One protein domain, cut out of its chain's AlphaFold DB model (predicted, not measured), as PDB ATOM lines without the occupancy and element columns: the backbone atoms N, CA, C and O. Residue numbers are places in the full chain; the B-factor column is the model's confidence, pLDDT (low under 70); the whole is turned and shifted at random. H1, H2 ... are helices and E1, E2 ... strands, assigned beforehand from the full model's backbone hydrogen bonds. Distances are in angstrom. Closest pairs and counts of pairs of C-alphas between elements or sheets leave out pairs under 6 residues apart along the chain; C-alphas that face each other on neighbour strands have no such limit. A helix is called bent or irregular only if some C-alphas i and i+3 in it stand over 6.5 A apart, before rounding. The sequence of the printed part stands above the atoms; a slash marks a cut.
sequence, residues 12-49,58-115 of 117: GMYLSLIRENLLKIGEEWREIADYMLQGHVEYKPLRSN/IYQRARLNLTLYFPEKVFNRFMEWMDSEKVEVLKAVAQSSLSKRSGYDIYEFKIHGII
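What this domain is: This is residues 12 to 49 and 58 to 115 of the 117 residues of an uncharacterized protein of Nitrospinae bacterium (UniProt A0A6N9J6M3). A twisted sheet of three long strands is a wall with one face bare; over its other face lie H3 and H4 and the end of H2, making two layers, helices on one face of a sheet. H1 and H2 form a helical hairpin, and H1 packs on H4. The printed part has 96 residues with four named helices and three named strands, along the chain H1, H2, E1, E2, H3, H4, E3; the sheet's order is E1, E2, E3, mixed, and the class is mixed, helices and strands. The whole is compact, with a radius of gyration of the C-alphas of 13.5 A and spans of 43 by 30 by 25 A.

Where its parts are: Find C-alpha 12 at (-37.300, -22.962, -37.836); from there H1 runs through residues 12 to 25, 20.4 A long. H2, residues 27 to 38, is irregular: C-alphas 28 and 31 are 7.3 A apart. E1 is residues 40 to 46, and E2, residues 62 to 71, begins at C-alpha 62 (-51.317, -13.515, -23.240) and covers 29.3 A. H3 is residues 72 to 81 and H4 residues 84 to 97, 20.0 A long. E3, residues 104 to 114, covers 25.7 A, bends by 70 degrees at residue 107 and ends at C-alpha 114 (-47.663, -36.613, -37.988).

How they stand to each other: Begin at the inner strand E2. E1 is antiparallel to it, with N 42 and O 67 within hydrogen-bond range at 2.9 A. E3 is parallel to E2, with N 68 and O 110 at 2.9 A; E2, H3, H4 and E3 form a strand-helix-strand unit, two parallel neighbour strands with helices between, its crossover right-handed. H3 lies over E3 at a height over the sheet of 8.8 A; the closest C-alphas are those of Glu 72 and Gly 113, 4.5 A apart. H4, on the same face, has a height of 9.5 A; its C-alpha 95 comes closest to that of Ile 106, at 6.2 A. H1 touches H4 at a steep tilt of 58 degrees, opposite ways, the closest C-alphas being those of Leu 17 and Ser 97, 5.5 A. In the hairpin, H1 touches H2 at a shallow tilt of 5 degrees, opposite ways; the closest C-alphas, those of Arg 19 and Ala 33, are 4.5 A apart. H2 and H3 are close but not clearly touching, with the C-alphas of Tyr 35 and Val 74 closest at 7.0 A, while H2 and H4 are apart. In H1, H3 and H4 every O i to N i+4 pair is within hydrogen-bond range; in H2 it is 4 of 8, beside 7 of 9 O i to N i+3 pairs.

The domain as a whole: Look for the two C-alphas farthest apart at Ile 58 and Lys 73, 44.6 A. Residues 50 to 57 are not printed, and C-alphas 49 and 58 are 10.8 A apart across this cut, which lies in the link from E1 to E2. Of the links that are printed whole, H4 to E3 is short and the others are tight. The mean pLDDT of the printed part is 91.9; residues 47 to 49 and 58 to 59 are under 70.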
ATOM      1  N   GLY A  12     -38.657 -22.426 -37.736       94.81
ATOM      2  CA  GLY A  12     -37.300 -22.962 -37.836       94.81
ATOM      3  C   GLY A  12     -36.348 -22.269 -36.866       94.81
ATOM      4  O   GLY A  12     -35.584 -22.929 -36.156       94.81
ATOM      5  N   MET A  13     -36.457 -20.942 -36.754       95.75
ATOM      6  CA  MET A  13     -35.737 -20.160 -35.745       95.75
ATOM      7  C   MET A  13     -36.092 -20.601 -34.320       95.75
ATOM      8  O   MET A  13     -35.208 -20.767 -33.482       95.75
ATOM      9  N   TYR A  14     -37.374 -20.822 -34.030       97.00
ATOM     10  CA  TYR A  14     -37.821 -21.223 -32.699       97.00
ATOM     11  C   TYR A  14     -37.331 -22.616 -32.303       97.00
ATOM     12  O   TYR A  14     -36.795 -22.789 -31.209       97.00
ATOM     13  N   LEU A  15     -37.450 -23.592 -33.205       97.69
ATOM     14  CA  LEU A  15     -36.948 -24.953 -32.997       97.69
ATOM     15  C   LEU A  15     -35.426 -24.973 -32.825       97.69
ATOM     16  O   LEU A  15     -34.914 -25.702 -31.977       97.69
ATOM     17  N   SER A  16     -34.707 -24.117 -33.556       97.62
ATOM     18  CA  SER A  16     -33.259 -23.943 -33.390       97.62
ATOM     19  C   SER A  16     -32.905 -23.412 -31.997       97.62
ATOM     20  O   SER A  16     -32.011 -23.944 -31.344       97.62
ATOM     21  N   LEU A  17     -33.650 -22.425 -31.487       97.56
ATOM     22  CA  LEU A  17     -33.456 -21.908 -30.127       97.56
ATOM     23  C   LEU A  17     -33.788 -22.951 -29.053       97.56
ATOM     24  O   LEU A  17     -33.079 -23.048 -28.053       97.56
ATOM     25  N   ILE A  18     -34.849 -23.745 -29.242       97.56
ATOM     26  CA  ILE A  18     -35.168 -24.872 -28.352       97.56
ATOM     27  C   ILE A  18     -34.010 -25.869 -28.340       97.56
ATOM     28  O   ILE A  18     -33.530 -26.203 -27.261       97.56
ATOM     29  N   ARG A  19     -33.509 -26.278 -29.511       97.56
ATOM     30  CA  ARG A  19     -32.339 -27.155 -29.634       97.56
ATOM     31  C   ARG A  19     -31.138 -26.614 -28.864       97.56
ATOM     32  O   ARG A  19     -30.572 -27.325 -28.043       97.56
ATOM     33  N   GLU A  20     -30.760 -25.359 -29.094       97.44
ATOM     34  CA  GLU A  20     -29.626 -24.738 -28.398       97.44
ATOM     35  C   GLU A  20     -29.805 -24.720 -26.879       97.44
ATOM     36  O   GLU A  20     -28.844 -24.923 -26.140       97.44
ATOM     37  N   ASN A  21     -31.020 -24.456 -26.401       97.19
ATOM     38  CA  ASN A  21     -31.297 -24.407 -24.972       97.19
ATOM     39  C   ASN A  21     -31.351 -25.805 -24.343       97.19
ATOM     40  O   ASN A  21     -30.867 -25.959 -23.227       97.19
ATOM     41  N   LEU A  22     -31.835 -26.825 -25.059       96.81
ATOM     42  CA  LEU A  22     -31.754 -28.225 -24.633       96.81
ATOM     43  C   LEU A  22     -30.301 -28.687 -24.484       96.81
ATOM     44  O   LEU A  22     -29.938 -29.250 -23.455       96.81
ATOM     45  N   LEU A  23     -29.444 -28.371 -25.460       96.25
ATOM     46  CA  LEU A  23     -28.018 -28.720 -25.412       96.25
ATOM     47  C   LEU A  23     -27.274 -28.059 -24.239       96.25
ATOM     48  O   LEU A  23     -26.255 -28.578 -23.792       96.25
ATOM     49  N   LYS A  24     -27.772 -26.930 -23.716       96.31
ATOM     50  CA  LYS A  24     -27.212 -26.272 -22.520       96.31
ATOM     51  C   LYS A  24     -27.630 -26.936 -21.207       96.31
ATOM     52  O   LYS A  24     -26.980 -26.684 -20.199       96.31
ATOM     53  N   ILE A  25     -28.707 -27.727 -21.196       94.00
ATOM     54  CA  ILE A  25     -29.179 -28.420 -19.987       94.00
ATOM     55  C   ILE A  25     -28.278 -29.615 -19.683       94.00
ATOM     56  O   ILE A  25     -27.816 -29.755 -18.553       94.00
ATOM     57  N   GLY A  26     -28.001 -30.452 -20.685       92.69
ATOM     58  CA  GLY A  26     -27.132 -31.613 -20.526       92.69
ATOM     59  C   GLY A  26     -27.136 -32.548 -21.732       92.69
ATOM     60  O   GLY A  26     -28.036 -32.507 -22.570       92.69
ATOM     61  N   GLU A  27     -26.130 -33.425 -21.801       92.06
ATOM     62  CA  GLU A  27     -25.945 -34.382 -22.908       92.06
ATOM     63  C   GLU A  27     -27.102 -35.385 -23.045       92.06
ATOM     64  O   GLU A  27     -27.371 -35.862 -24.143       92.06
ATOM     65  N   GLU A  28     -27.836 -35.670 -21.967       93.19
ATOM     66  CA  GLU A  28     -29.020 -36.542 -22.000       93.19
ATOM     67  C   GLU A  28     -30.125 -36.030 -22.943       93.19
ATOM     68  O   GLU A  28     -30.895 -36.824 -23.473       93.19
ATOM     69  N   TRP A  29     -30.172 -34.718 -23.204       95.75
ATOM     70  CA  TRP A  29     -31.144 -34.092 -24.105       95.75
ATOM     71  C   TRP A  29     -30.693 -34.068 -25.563       95.75
ATOM     72  O   TRP A  29     -31.449 -33.621 -26.426       95.75
ATOM     73  N   ARG A  30     -29.468 -34.512 -25.859       94.62
ATOM     74  CA  ARG A  30     -28.843 -34.337 -27.173       94.62
ATOM     75  C   ARG A  30     -29.628 -34.987 -28.300       94.62
ATOM     76  O   ARG A  30     -29.841 -34.349 -29.326       94.62
ATOM     77  N   GLU A  31     -30.103 -36.212 -28.089       93.44
ATOM     78  CA  GLU A  31     -30.906 -36.917 -29.087       93.44
ATOM     79  C   GLU A  31     -32.186 -36.131 -29.428       93.44
ATOM     80  O   GLU A  31     -32.457 -35.840 -30.593       93.44
ATOM     81  N   ILE A  32     -32.932 -35.696 -28.410       94.12
ATOM     82  CA  ILE A  32     -34.145 -34.884 -28.581       94.12
ATOM     83  C   ILE A  32     -33.834 -33.538 -29.238       94.12
ATOM     84  O   ILE A  32     -34.575 -33.085 -30.113       94.12
ATOM     85  N   ALA A  33     -32.725 -32.907 -28.852       95.69
ATOM     86  CA  ALA A  33     -32.277 -31.643 -29.414       95.69
ATOM     87  C   ALA A  33     -31.976 -31.764 -30.917       95.69
ATOM     88  O   ALA A  33     -32.346 -30.876 -31.686       95.69
ATOM     89  N   ASP A  34     -31.363 -32.861 -31.358       94.81
ATOM     90  CA  ASP A  34     -31.082 -33.105 -32.774       94.81
ATOM     91  C   ASP A  34     -32.360 -33.366 -33.589       94.81
ATOM     92  O   ASP A  34     -32.456 -32.939 -34.743       94.81
ATOM     93  N   TYR A  35     -33.392 -33.958 -32.981       95.31
ATOM     94  CA  TYR A  35     -34.701 -34.119 -33.618       95.31
ATOM     95  C   TYR A  35     -35.504 -32.815 -33.751       95.31
ATOM     96  O   TYR A  35     -36.370 -32.742 -34.624       95.31
ATOM     97  N   MET A  36     -35.225 -31.773 -32.955       95.88
ATOM     98  CA  MET A  36     -35.984 -30.506 -32.988       95.88
ATOM     99  C   MET A  36     -36.092 -29.902 -34.390       95.88
ATOM    100  O   MET A  36     -37.145 -29.387 -34.753       95.88
ATOM    101  N   LEU A  37     -35.030 -29.987 -35.194       94.06
ATOM    102  CA  LEU A  37     -34.992 -29.395 -36.537       94.06
ATOM    103  C   LEU A  37     -35.884 -30.121 -37.557       94.06
ATOM    104  O   LEU A  37     -36.101 -29.602 -38.646       94.06
ATOM    105  N   GLN A  38     -36.400 -31.302 -37.211       94.25
ATOM    106  CA  GLN A  38     -37.357 -32.057 -38.025       94.25
ATOM    107  C   GLN A  38     -38.811 -31.730 -37.659       94.25
ATOM    108  O   GLN A  38     -39.734 -32.301 -38.237       94.25
ATOM    109  N   GLY A  39     -39.020 -30.873 -36.656       94.38
ATOM    110  CA  GLY A  39     -40.340 -30.536 -36.159       94.38
ATOM    111  C   GLY A  39     -41.029 -29.419 -36.937       94.38
ATOM    112  O   GLY A  39     -40.415 -28.660 -37.685       94.38
ATOM    113  N   HIS A  40     -42.321 -29.274 -36.673       96.25
ATOM    114  CA  HIS A  40     -43.131 -28.130 -37.065       96.25
ATOM    115  C   HIS A  40     -43.789 -27.514 -35.840       96.25
ATOM    116  O   HIS A  40     -44.107 -28.209 -34.872       96.25
ATOM    117  N   VAL A  41     -44.012 -26.205 -35.884       97.00
ATOM    118  CA  VAL A  41     -44.567 -25.465 -34.750       97.00
ATOM    119  C   VAL A  41     -45.927 -24.903 -35.114       97.00
ATOM    120  O   VAL A  41     -46.059 -24.153 -36.078       97.00
ATOM    121  N   GLU A  42     -46.930 -25.203 -34.297       97.19
ATOM    122  CA  GLU A  42     -48.212 -24.513 -34.337       97.19
ATOM    123  C   GLU A  42     -48.366 -23.632 -33.102       97.19
ATOM    124  O   GLU A  42     -48.331 -24.089 -31.955       97.19
ATOM    125  N   TYR A  43     -48.593 -22.350 -33.362       95.31
ATOM    126  CA  TYR A  43     -48.914 -21.372 -32.343       95.31
ATOM    127  C   TYR A  43     -50.410 -21.077 -32.342       95.31
ATOM    128  O   TYR A  43     -50.963 -20.620 -33.344       95.31
ATOM    129  N   LYS A  44     -51.058 -21.239 -31.188       94.88
ATOM    130  CA  LYS A  44     -52.453 -20.840 -30.962       94.88
ATOM    131  C   LYS A  44     -52.538 -19.816 -29.826       94.88
ATOM    132  O   LYS A  44     -52.727 -20.194 -28.666       94.88
ATOM    133  N   PRO A  45     -52.365 -18.514 -30.123       91.00
ATOM    134  CA  PRO A  45     -52.529 -17.451 -29.140       91.00
ATOM    135  C   PRO A  45     -53.947 -17.432 -28.564       91.00
ATOM    136  O   PRO A  45     -54.926 -17.280 -29.293       91.00
ATOM    137  N   LEU A  46     -54.059 -17.509 -27.243       87.06
ATOM    138  CA  LEU A  46     -55.294 -17.268 -26.512       87.06
ATOM    139  C   LEU A  46     -55.288 -15.801 -26.078       87.06
ATOM    140  O   LEU A  46     -54.683 -15.429 -25.068       87.06
ATOM    141  N   ARG A  47     -55.931 -14.944 -26.877       68.50
ATOM    142  CA  ARG A  47     -56.059 -13.522 -26.541       68.50
ATOM    143  C   ARG A  47     -56.868 -13.387 -25.253       68.50
ATOM    144  O   ARG A  47     -58.052 -13.708 -25.222       68.50
ATOM    145  N   SER A  48     -56.235 -12.893 -24.194       61.28
ATOM    146  CA  SER A  48     -56.953 -12.354 -23.045       61.28
ATOM    147  C   SER A  48     -57.609 -11.042 -23.472       61.28
ATOM    148  O   SER A  48     -56.967 -10.187 -24.086       61.28
ATOM    149  N   ASN A  49     -58.899 -10.873 -23.173       54.38
ATOM    150  CA  ASN A  49     -59.529  -9.564 -23.312       54.38
ATOM    151  C   ASN A  49     -58.735  -8.566 -22.456       54.38
ATOM    152  O   ASN A  49     -58.512  -8.851 -21.275       54.38
ATOM    153  N   ILE A  58     -53.548  -1.960 -19.006       57.50
ATOM    154  CA  ILE A  58     -52.586  -2.906 -18.432       57.50
ATOM    155  C   ILE A  58     -52.376  -4.014 -19.467       57.50
ATOM    156  O   ILE A  58     -53.229  -4.881 -19.645       57.50
ATOM    157  N   TYR A  59     -51.241  -3.980 -20.166       59.75
ATOM    158  CA  TYR A  59     -50.850  -5.047 -21.086       59.75
ATOM    159  C   TYR A  59     -50.424  -6.274 -20.276       59.75
ATOM    160  O   TYR A  59     -49.316  -6.331 -19.741       59.75
ATOM    161  N   GLN A  60     -51.334  -7.234 -20.133       70.12
ATOM    162  CA  GLN A  60     -51.050  -8.527 -19.516       70.12
ATOM    163  C   GLN A  60     -50.403  -9.468 -20.536       70.12
ATOM    164  O   GLN A  60     -50.657  -9.372 -21.741       70.12
ATOM    165  N   ARG A  61     -49.574 -10.396 -20.048       79.62
ATOM    166  CA  ARG A  61     -49.079 -11.490 -20.886       79.62
ATOM    167  C   ARG A  61     -50.272 -12.330 -21.357       79.62
ATOM    168  O   ARG A  61     -51.186 -12.605 -20.580       79.62
ATOM    169  N   ALA A  62     -50.294 -12.671 -22.639       86.12
ATOM    170  CA  ALA A  62     -51.317 -13.515 -23.240       86.12
ATOM    171  C   ALA A  62     -50.942 -14.990 -23.076       86.12
ATOM    172  O   ALA A  62     -49.765 -15.335 -22.981       86.12
ATOM    173  N   ARG A  63     -51.936 -15.876 -23.068       91.75
ATOM    174  CA  ARG A  63     -51.677 -17.318 -23.057       91.75
ATOM    175  C   ARG A  63     -51.411 -17.805 -24.479       91.75
ATOM    176  O   ARG A  63     -51.958 -17.266 -25.437       91.75
ATOM    177  N   LEU A  64     -50.584 -18.828 -24.614       93.56
ATOM    178  CA  LEU A  64     -50.255 -19.467 -25.879       93.56
ATOM    179  C   LEU A  64     -50.405 -20.976 -25.726       93.56
ATOM    180  O   LEU A  64     -49.755 -21.574 -24.871       93.56
ATOM    181  N   ASN A  65     -51.236 -21.584 -26.563       96.88
ATOM    182  CA  ASN A  65     -51.227 -23.028 -26.739       96.88
ATOM    183  C   ASN A  65     -50.181 -23.349 -27.808       96.88
ATOM    184  O   ASN A  65     -50.272 -22.847 -28.931       96.88
ATOM    185  N   LEU A  66     -49.173 -24.130 -27.431       97.50
ATOM    186  CA  LEU A  66     -48.060 -24.509 -28.292       97.50
ATOM    187  C   LEU A  66     -48.139 -26.001 -28.605       97.50
ATOM    188  O   LEU A  66     -48.158 -26.822 -27.685       97.50
ATOM    189  N   THR A  67     -48.115 -26.337 -29.893       97.88
ATOM    190  CA  THR A  67     -48.004 -27.723 -30.351       97.88
ATOM    191  C   THR A  67     -46.748 -27.885 -31.197       97.88
ATOM    192  O   THR A  67     -46.555 -27.147 -32.165       97.88
ATOM    193  N   LEU A  68     -45.905 -28.852 -30.839       97.31
ATOM    194  CA  LEU A  68     -44.794 -29.307 -31.670       97.31
ATOM    195  C   LEU A  68     -45.210 -30.583 -32.399       97.31
ATOM    196  O   LEU A  68     -45.629 -31.551 -31.767       97.31
ATOM    197  N   TYR A  69     -45.087 -30.590 -33.717       96.75
ATOM    198  CA  TYR A  69     -45.346 -31.760 -34.544       96.75
ATOM    199  C   TYR A  69     -44.031 -32.368 -34.999       96.75
ATOM    200  O   TYR A  69     -43.141 -31.638 -35.417       96.75
ATOM    201  N   PHE A  70     -43.925 -33.689 -34.961       96.00
ATOM    202  CA  PHE A  70     -42.755 -34.421 -35.437       96.00
ATOM    203  C   PHE A  70     -43.183 -35.584 -36.334       96.00
ATOM    204  O   PHE A  70     -44.281 -36.113 -36.140       96.00
ATOM    205  N   PRO A  71     -42.331 -36.031 -37.275       95.75
ATOM    206  CA  PRO A  71     -42.559 -37.284 -37.985       95.75
ATOM    207  C   PRO A  71     -42.834 -38.419 -36.995       95.75
ATOM    208  O   PRO A  71     -42.190 -38.491 -35.946       95.75
ATOM    209  N   GLU A  72     -43.760 -39.319 -37.321       94.50
ATOM    210  CA  GLU A  72     -44.220 -40.368 -36.399       94.50
ATOM    211  C   GLU A  72     -43.069 -41.180 -35.779       94.50
ATOM    212  O   GLU A  72     -43.057 -41.441 -34.578       94.50
ATOM    213  N   LYS A  73     -42.032 -41.491 -36.564       93.25
ATOM    214  CA  LYS A  73     -40.840 -42.200 -36.078       93.25
ATOM    215  C   LYS A  73     -40.110 -41.444 -34.959       93.25
ATOM    216  O   LYS A  73     -39.648 -42.067 -34.009       93.25
ATOM    217  N   VAL A  74     -40.009 -40.120 -35.070       94.62
ATOM    218  CA  VAL A  74     -39.398 -39.246 -34.057       94.62
ATOM    219  C   VAL A  74     -40.319 -39.119 -32.849       94.62
ATOM    220  O   VAL A  74     -39.870 -39.261 -31.718       94.62
ATOM    221  N   PHE A  75     -41.617 -38.923 -33.079       94.94
ATOM    222  CA  PHE A  75     -42.601 -38.867 -32.001       94.94
ATOM    223  C   PHE A  75     -42.598 -40.144 -31.147       94.94
ATOM    224  O   PHE A  75     -42.593 -40.058 -29.923       94.94
ATOM    225  N   ASN A  76     -42.506 -41.322 -31.766       93.69
ATOM    226  CA  ASN A  76     -42.419 -42.587 -31.037       93.69
ATOM    227  C   ASN A  76     -41.157 -42.662 -30.166       93.69
ATOM    228  O   ASN A  76     -41.240 -43.090 -29.019       93.69
ATOM    229  N   ARG A  77     -40.013 -42.156 -30.650       93.12
ATOM    230  CA  ARG A  77     -38.802 -42.026 -29.819       93.12
ATOM    231  C   ARG A  77     -39.000 -41.084 -28.639       93.12
ATOM    232  O   ARG A  77     -38.530 -41.377 -27.544       93.12
ATOM    233  N   PHE A  78     -39.731 -39.988 -28.828       92.00
ATOM    234  CA  PHE A  78     -40.065 -39.093 -27.724       92.00
ATOM    235  C   PHE A  78     -40.934 -39.823 -26.702       92.00
ATOM    236  O   PHE A  78     -40.650 -39.742 -25.519       92.00
ATOM    237  N   MET A  79     -41.943 -40.580 -27.134       91.12
ATOM    238  CA  MET A  79     -42.821 -41.329 -26.227       91.12
ATOM    239  C   MET A  79     -42.094 -42.419 -25.427       91.12
ATOM    240  O   MET A  79     -42.486 -42.698 -24.299       91.12
ATOM    241  N   GLU A  80     -41.043 -43.026 -25.985       93.38
ATOM    242  CA  GLU A  80     -40.212 -44.012 -25.278       93.38
ATOM    243  C   GLU A  80     -39.351 -43.377 -24.174       93.38
ATOM    244  O   GLU A  80     -39.085 -44.015 -23.155       93.38
ATOM    245  N   TRP A  81     -38.902 -42.135 -24.376       92.50
ATOM    246  CA  TRP A  81     -37.932 -41.470 -23.502       92.50
ATOM    247  C   TRP A  81     -38.549 -40.438 -22.542       92.50
ATOM    248  O   TRP A  81     -38.023 -40.205 -21.453       92.50
ATOM    249  N   MET A  82     -39.653 -39.798 -22.935       92.06
ATOM    250  CA  MET A  82     -40.282 -38.703 -22.198       92.06
ATOM    251  C   MET A  82     -41.177 -39.227 -21.074       92.06
ATOM    252  O   MET A  82     -42.157 -39.934 -21.306       92.06
ATOM    253  N   ASP A  83     -40.896 -38.781 -19.855       93.31
ATOM    254  CA  ASP A  83     -41.813 -38.850 -18.718       93.31
ATOM    255  C   ASP A  83     -42.432 -37.467 -18.441       93.31
ATOM    256  O   ASP A  83     -42.124 -36.470 -19.103       93.31
ATOM    257  N   SER A  84     -43.320 -37.386 -17.448       92.50
ATOM    258  CA  SER A  84     -43.985 -36.129 -17.087       92.50
ATOM    259  C   SER A  84     -43.013 -35.020 -16.675       92.50
ATOM    260  O   SER A  84     -43.283 -33.852 -16.941       92.50
ATOM    261  N   GLU A  85     -41.888 -35.359 -16.041       94.75
ATOM    262  CA  GLU A  85     -40.891 -34.372 -15.620       94.75
ATOM    263  C   GLU A  85     -40.163 -33.794 -16.837       94.75
ATOM    264  O   GLU A  85     -40.066 -32.576 -16.991       94.75
ATOM    265  N   LYS A  86     -39.739 -34.656 -17.765       95.12
ATOM    266  CA  LYS A  86     -39.094 -34.244 -19.017       95.12
ATOM    267  C   LYS A  86     -40.025 -33.407 -19.890       95.12
ATOM    268  O   LYS A  86     -39.576 -32.446 -20.514       95.12
ATOM    269  N   VAL A  87     -41.325 -33.705 -19.911       94.75
ATOM    270  CA  VAL A  87     -42.308 -32.865 -20.620       94.75
ATOM    271  C   VAL A  87     -42.342 -31.448 -20.042       94.75
ATOM    272  O   VAL A  87     -42.318 -30.483 -20.809       94.75
ATOM    273  N   GLU A  88     -42.336 -31.296 -18.717       95.62
ATOM    274  CA  GLU A  88     -42.316 -29.974 -18.077       95.62
ATOM    275  C   GLU A  88     -40.987 -29.237 -18.294       95.62
ATOM    276  O   GLU A  88     -40.990 -28.029 -18.552       95.62
ATOM    277  N   VAL A  89     -39.854 -29.948 -18.287       96.62
ATOM    278  CA  VAL A  89     -38.551 -29.367 -18.652       96.62
ATOM    279  C   VAL A  89     -38.582 -28.849 -20.087       96.62
ATOM    280  O   VAL A  89     -38.247 -27.689 -20.329       96.62
ATOM    281  N   LEU A  90     -39.049 -29.653 -21.045       96.69
ATOM    282  CA  LEU A  90     -39.132 -29.241 -22.445       96.69
ATOM    283  C   LEU A  90     -40.086 -28.051 -22.635       96.69
ATOM    284  O   LEU A  90     -39.765 -27.120 -23.377       96.69
ATOM    285  N   LYS A  91     -41.216 -28.019 -21.919       97.44
ATOM    286  CA  LYS A  91     -42.123 -26.863 -21.886       97.44
ATOM    287  C   LYS A  91     -41.420 -25.608 -21.363       97.44
ATOM    288  O   LYS A  91     -41.566 -24.533 -21.950       97.44
ATOM    289  N   ALA A  92     -40.648 -25.724 -20.282       97.06
ATOM    290  CA  ALA A  92     -39.884 -24.611 -19.725       97.06
ATOM    291  C   ALA A  92     -38.806 -24.117 -20.702       97.06
ATOM    292  O   ALA A  92     -38.630 -22.906 -20.873       97.06
ATOM    293  N   VAL A  93     -38.143 -25.032 -21.413       97.50
ATOM    294  CA  VAL A  93     -37.198 -24.682 -22.477       97.50
ATOM    295  C   VAL A  93     -37.897 -23.940 -23.604       97.50
ATOM    296  O   VAL A  93     -37.460 -22.847 -23.961       97.50
ATOM    297  N   ALA A  94     -39.017 -24.463 -24.104       97.00
ATOM    298  CA  ALA A  94     -39.824 -23.804 -25.124       97.00
ATOM    299  C   ALA A  94     -40.230 -22.384 -24.688       97.00
ATOM    300  O   ALA A  94     -40.091 -21.427 -25.457       97.00
ATOM    301  N   GLN A  95     -40.642 -22.204 -23.430       96.62
ATOM    302  CA  GLN A  95     -40.968 -20.889 -22.877       96.62
ATOM    303  C   GLN A  95     -39.753 -19.953 -22.851       96.62
ATOM    304  O   GLN A  95     -39.890 -18.764 -23.148       96.62
ATOM    305  N   SER A  96     -38.578 -20.471 -22.491       95.69
ATOM    306  CA  SER A  96     -37.331 -19.701 -22.421       95.69
ATOM    307  C   SER A  96     -36.800 -19.293 -23.800       95.69
ATOM    308  O   SER A  96     -36.150 -18.254 -23.924       95.69
ATOM    309  N   SER A  97     -37.126 -20.074 -24.835       96.19
ATOM    310  CA  SER A  97     -36.789 -19.803 -26.234       96.19
ATOM    311  C   SER A  97     -37.666 -18.718 -26.869       96.19
ATOM    312  O   SER A  97     -37.331 -18.204 -27.934       96.19
ATOM    313  N   LEU A  98     -38.778 -18.329 -26.234       93.81
ATOM    314  CA  LEU A  98     -39.543 -17.158 -26.655       93.81
ATOM    315  C   LEU A  98     -38.847 -15.873 -26.196       93.81
ATOM    316  O   LEU A  98     -38.330 -15.770 -25.081       93.81
ATOM    317  N   SER A  99     -38.903 -14.830 -27.028       87.69
ATOM    318  CA  SER A  99     -38.434 -13.502 -26.624       87.69
ATOM    319  C   SER A  99     -39.147 -13.055 -25.348       87.69
ATOM    320  O   SER A  99     -40.377 -13.101 -25.264       87.69
ATOM    321  N   LYS A 100     -38.398 -12.504 -24.382       82.56
ATOM    322  CA  LYS A 100     -38.967 -11.883 -23.168       82.56
ATOM    323  C   LYS A 100     -39.973 -10.765 -23.490       82.56
ATOM    324  O   LYS A 100     -40.774 -10.400 -22.631       82.56
ATOM    325  N   ARG A 101     -39.917 -10.211 -24.710       82.19
ATOM    326  CA  ARG A 101     -40.840  -9.186 -25.224       82.19
ATOM    327  C   ARG A 101     -42.059  -9.753 -25.955       82.19
ATOM    328  O   ARG A 101     -43.000  -8.995 -26.145       82.19
ATOM    329  N   SER A 102     -42.080 -11.043 -26.307       82.50
ATOM    330  CA  SER A 102     -43.217 -11.675 -27.000       82.50
ATOM    331  C   SER A 102     -44.523 -11.526 -26.220       82.50
ATOM    332  O   SER A 102     -45.589 -11.493 -26.810       82.50
ATOM    333  N   GLY A 103     -44.463 -11.384 -24.892       85.69
ATOM    334  CA  GLY A 103     -45.656 -11.204 -24.067       85.69
ATOM    335  C   GLY A 103     -46.560 -12.429 -24.019       85.69
ATOM    336  O   GLY A 103     -47.697 -12.291 -23.583       85.69
ATOM    337  N   TYR A 104     -46.075 -13.601 -24.433       90.06
ATOM    338  CA  TYR A 104     -46.797 -14.863 -24.316       90.06
ATOM    339  C   TYR A 104     -46.267 -15.719 -23.166       90.06
ATOM    340  O   TYR A 104     -45.060 -15.760 -22.907       90.06
ATOM    341  N   ASP A 105     -47.190 -16.410 -22.506       92.25
ATOM    342  CA  ASP A 105     -46.935 -17.526 -21.600       92.25
ATOM    343  C   ASP A 105     -47.529 -18.803 -22.193       92.25
ATOM    344  O   ASP A 105     -48.720 -18.850 -22.514       92.25
ATOM    345  N   ILE A 106     -46.705 -19.839 -22.335       94.94
ATOM    346  CA  ILE A 106     -47.125 -21.161 -22.790       94.94
ATOM    347  C   ILE A 106     -48.037 -21.753 -21.719       94.94
ATOM    348  O   ILE A 106     -47.615 -22.069 -20.605       94.94
ATOM    349  N   TYR A 107     -49.307 -21.890 -22.075       93.88
ATOM    350  CA  TYR A 107     -50.344 -22.417 -21.207       93.88
ATOM    351  C   TYR A 107     -50.455 -23.930 -21.397       93.88
ATOM    352  O   TYR A 107     -50.051 -24.694 -20.514       93.88
ATOM    353  N   GLU A 108     -50.901 -24.353 -22.581       95.44
ATOM    354  CA  GLU A 108     -50.840 -25.747 -23.017       95.44
ATOM    355  C   GLU A 108     -49.588 -25.994 -23.856       95.44
ATOM    356  O   GLU A 108     -49.242 -25.194 -24.727       95.44
ATOM    357  N   PHE A 109     -48.944 -27.132 -23.606       97.12
ATOM    358  CA  PHE A 109     -47.817 -27.626 -24.382       97.12
ATOM    359  C   PHE A 109     -48.116 -29.053 -24.822       97.12
ATOM    360  O   PHE A 109     -48.430 -29.903 -23.988       97.12
ATOM    361  N   LYS A 110     -48.073 -29.293 -26.129       96.12
ATOM    362  CA  LYS A 110     -48.383 -30.589 -26.731       96.12
ATOM    363  C   LYS A 110     -47.293 -30.983 -27.714       96.12
ATOM    364  O   LYS A 110     -46.716 -30.135 -28.392       96.12
ATOM    365  N   ILE A 111     -47.059 -32.284 -27.811       94.75
ATOM    366  CA  ILE A 111     -46.199 -32.896 -28.819       94.75
ATOM    367  C   ILE A 111     -47.062 -33.905 -29.569       94.75
ATOM    368  O   ILE A 111     -47.769 -34.686 -28.935       94.75
ATOM    369  N   HIS A 112     -47.047 -33.864 -30.895       95.50
ATOM    370  CA  HIS A 112     -47.856 -34.735 -31.742       95.50
ATOM    371  C   HIS A 112     -47.004 -35.390 -32.829       95.50
ATOM    372  O   HIS A 112     -46.135 -34.753 -33.423       95.50
ATOM    373  N   GLY A 113     -47.297 -36.656 -33.120       92.81
ATOM    374  CA  GLY A 113     -46.822 -37.325 -34.325       92.81
ATOM    375  C   GLY A 113     -47.663 -36.931 -35.537       92.81
ATOM    376  O   GLY A 113     -48.886 -36.825 -35.431       92.81
ATOM    377  N   ILE A 114     -47.014 -36.725 -36.679       90.38
ATOM    378  CA  ILE A 114     -47.663 -36.613 -37.988       90.38
ATOM    379  C   ILE A 114     -47.172 -37.733 -38.902       90.38
ATOM    380  O   ILE A 114     -45.976 -38.042 -38.941       90.38
ATOM    381  N   ILE A 115     -48.108 -38.329 -39.637       81.12
ATOM    382  CA  ILE A 115     -47.798 -39.246 -40.730       81.12
ATOM    383  C   ILE A 115     -47.289 -38.372 -41.880       81.12
ATOM    384  O   ILE A 115     -47.981 -37.448 -42.304       81.12
TER     385      ILE A 115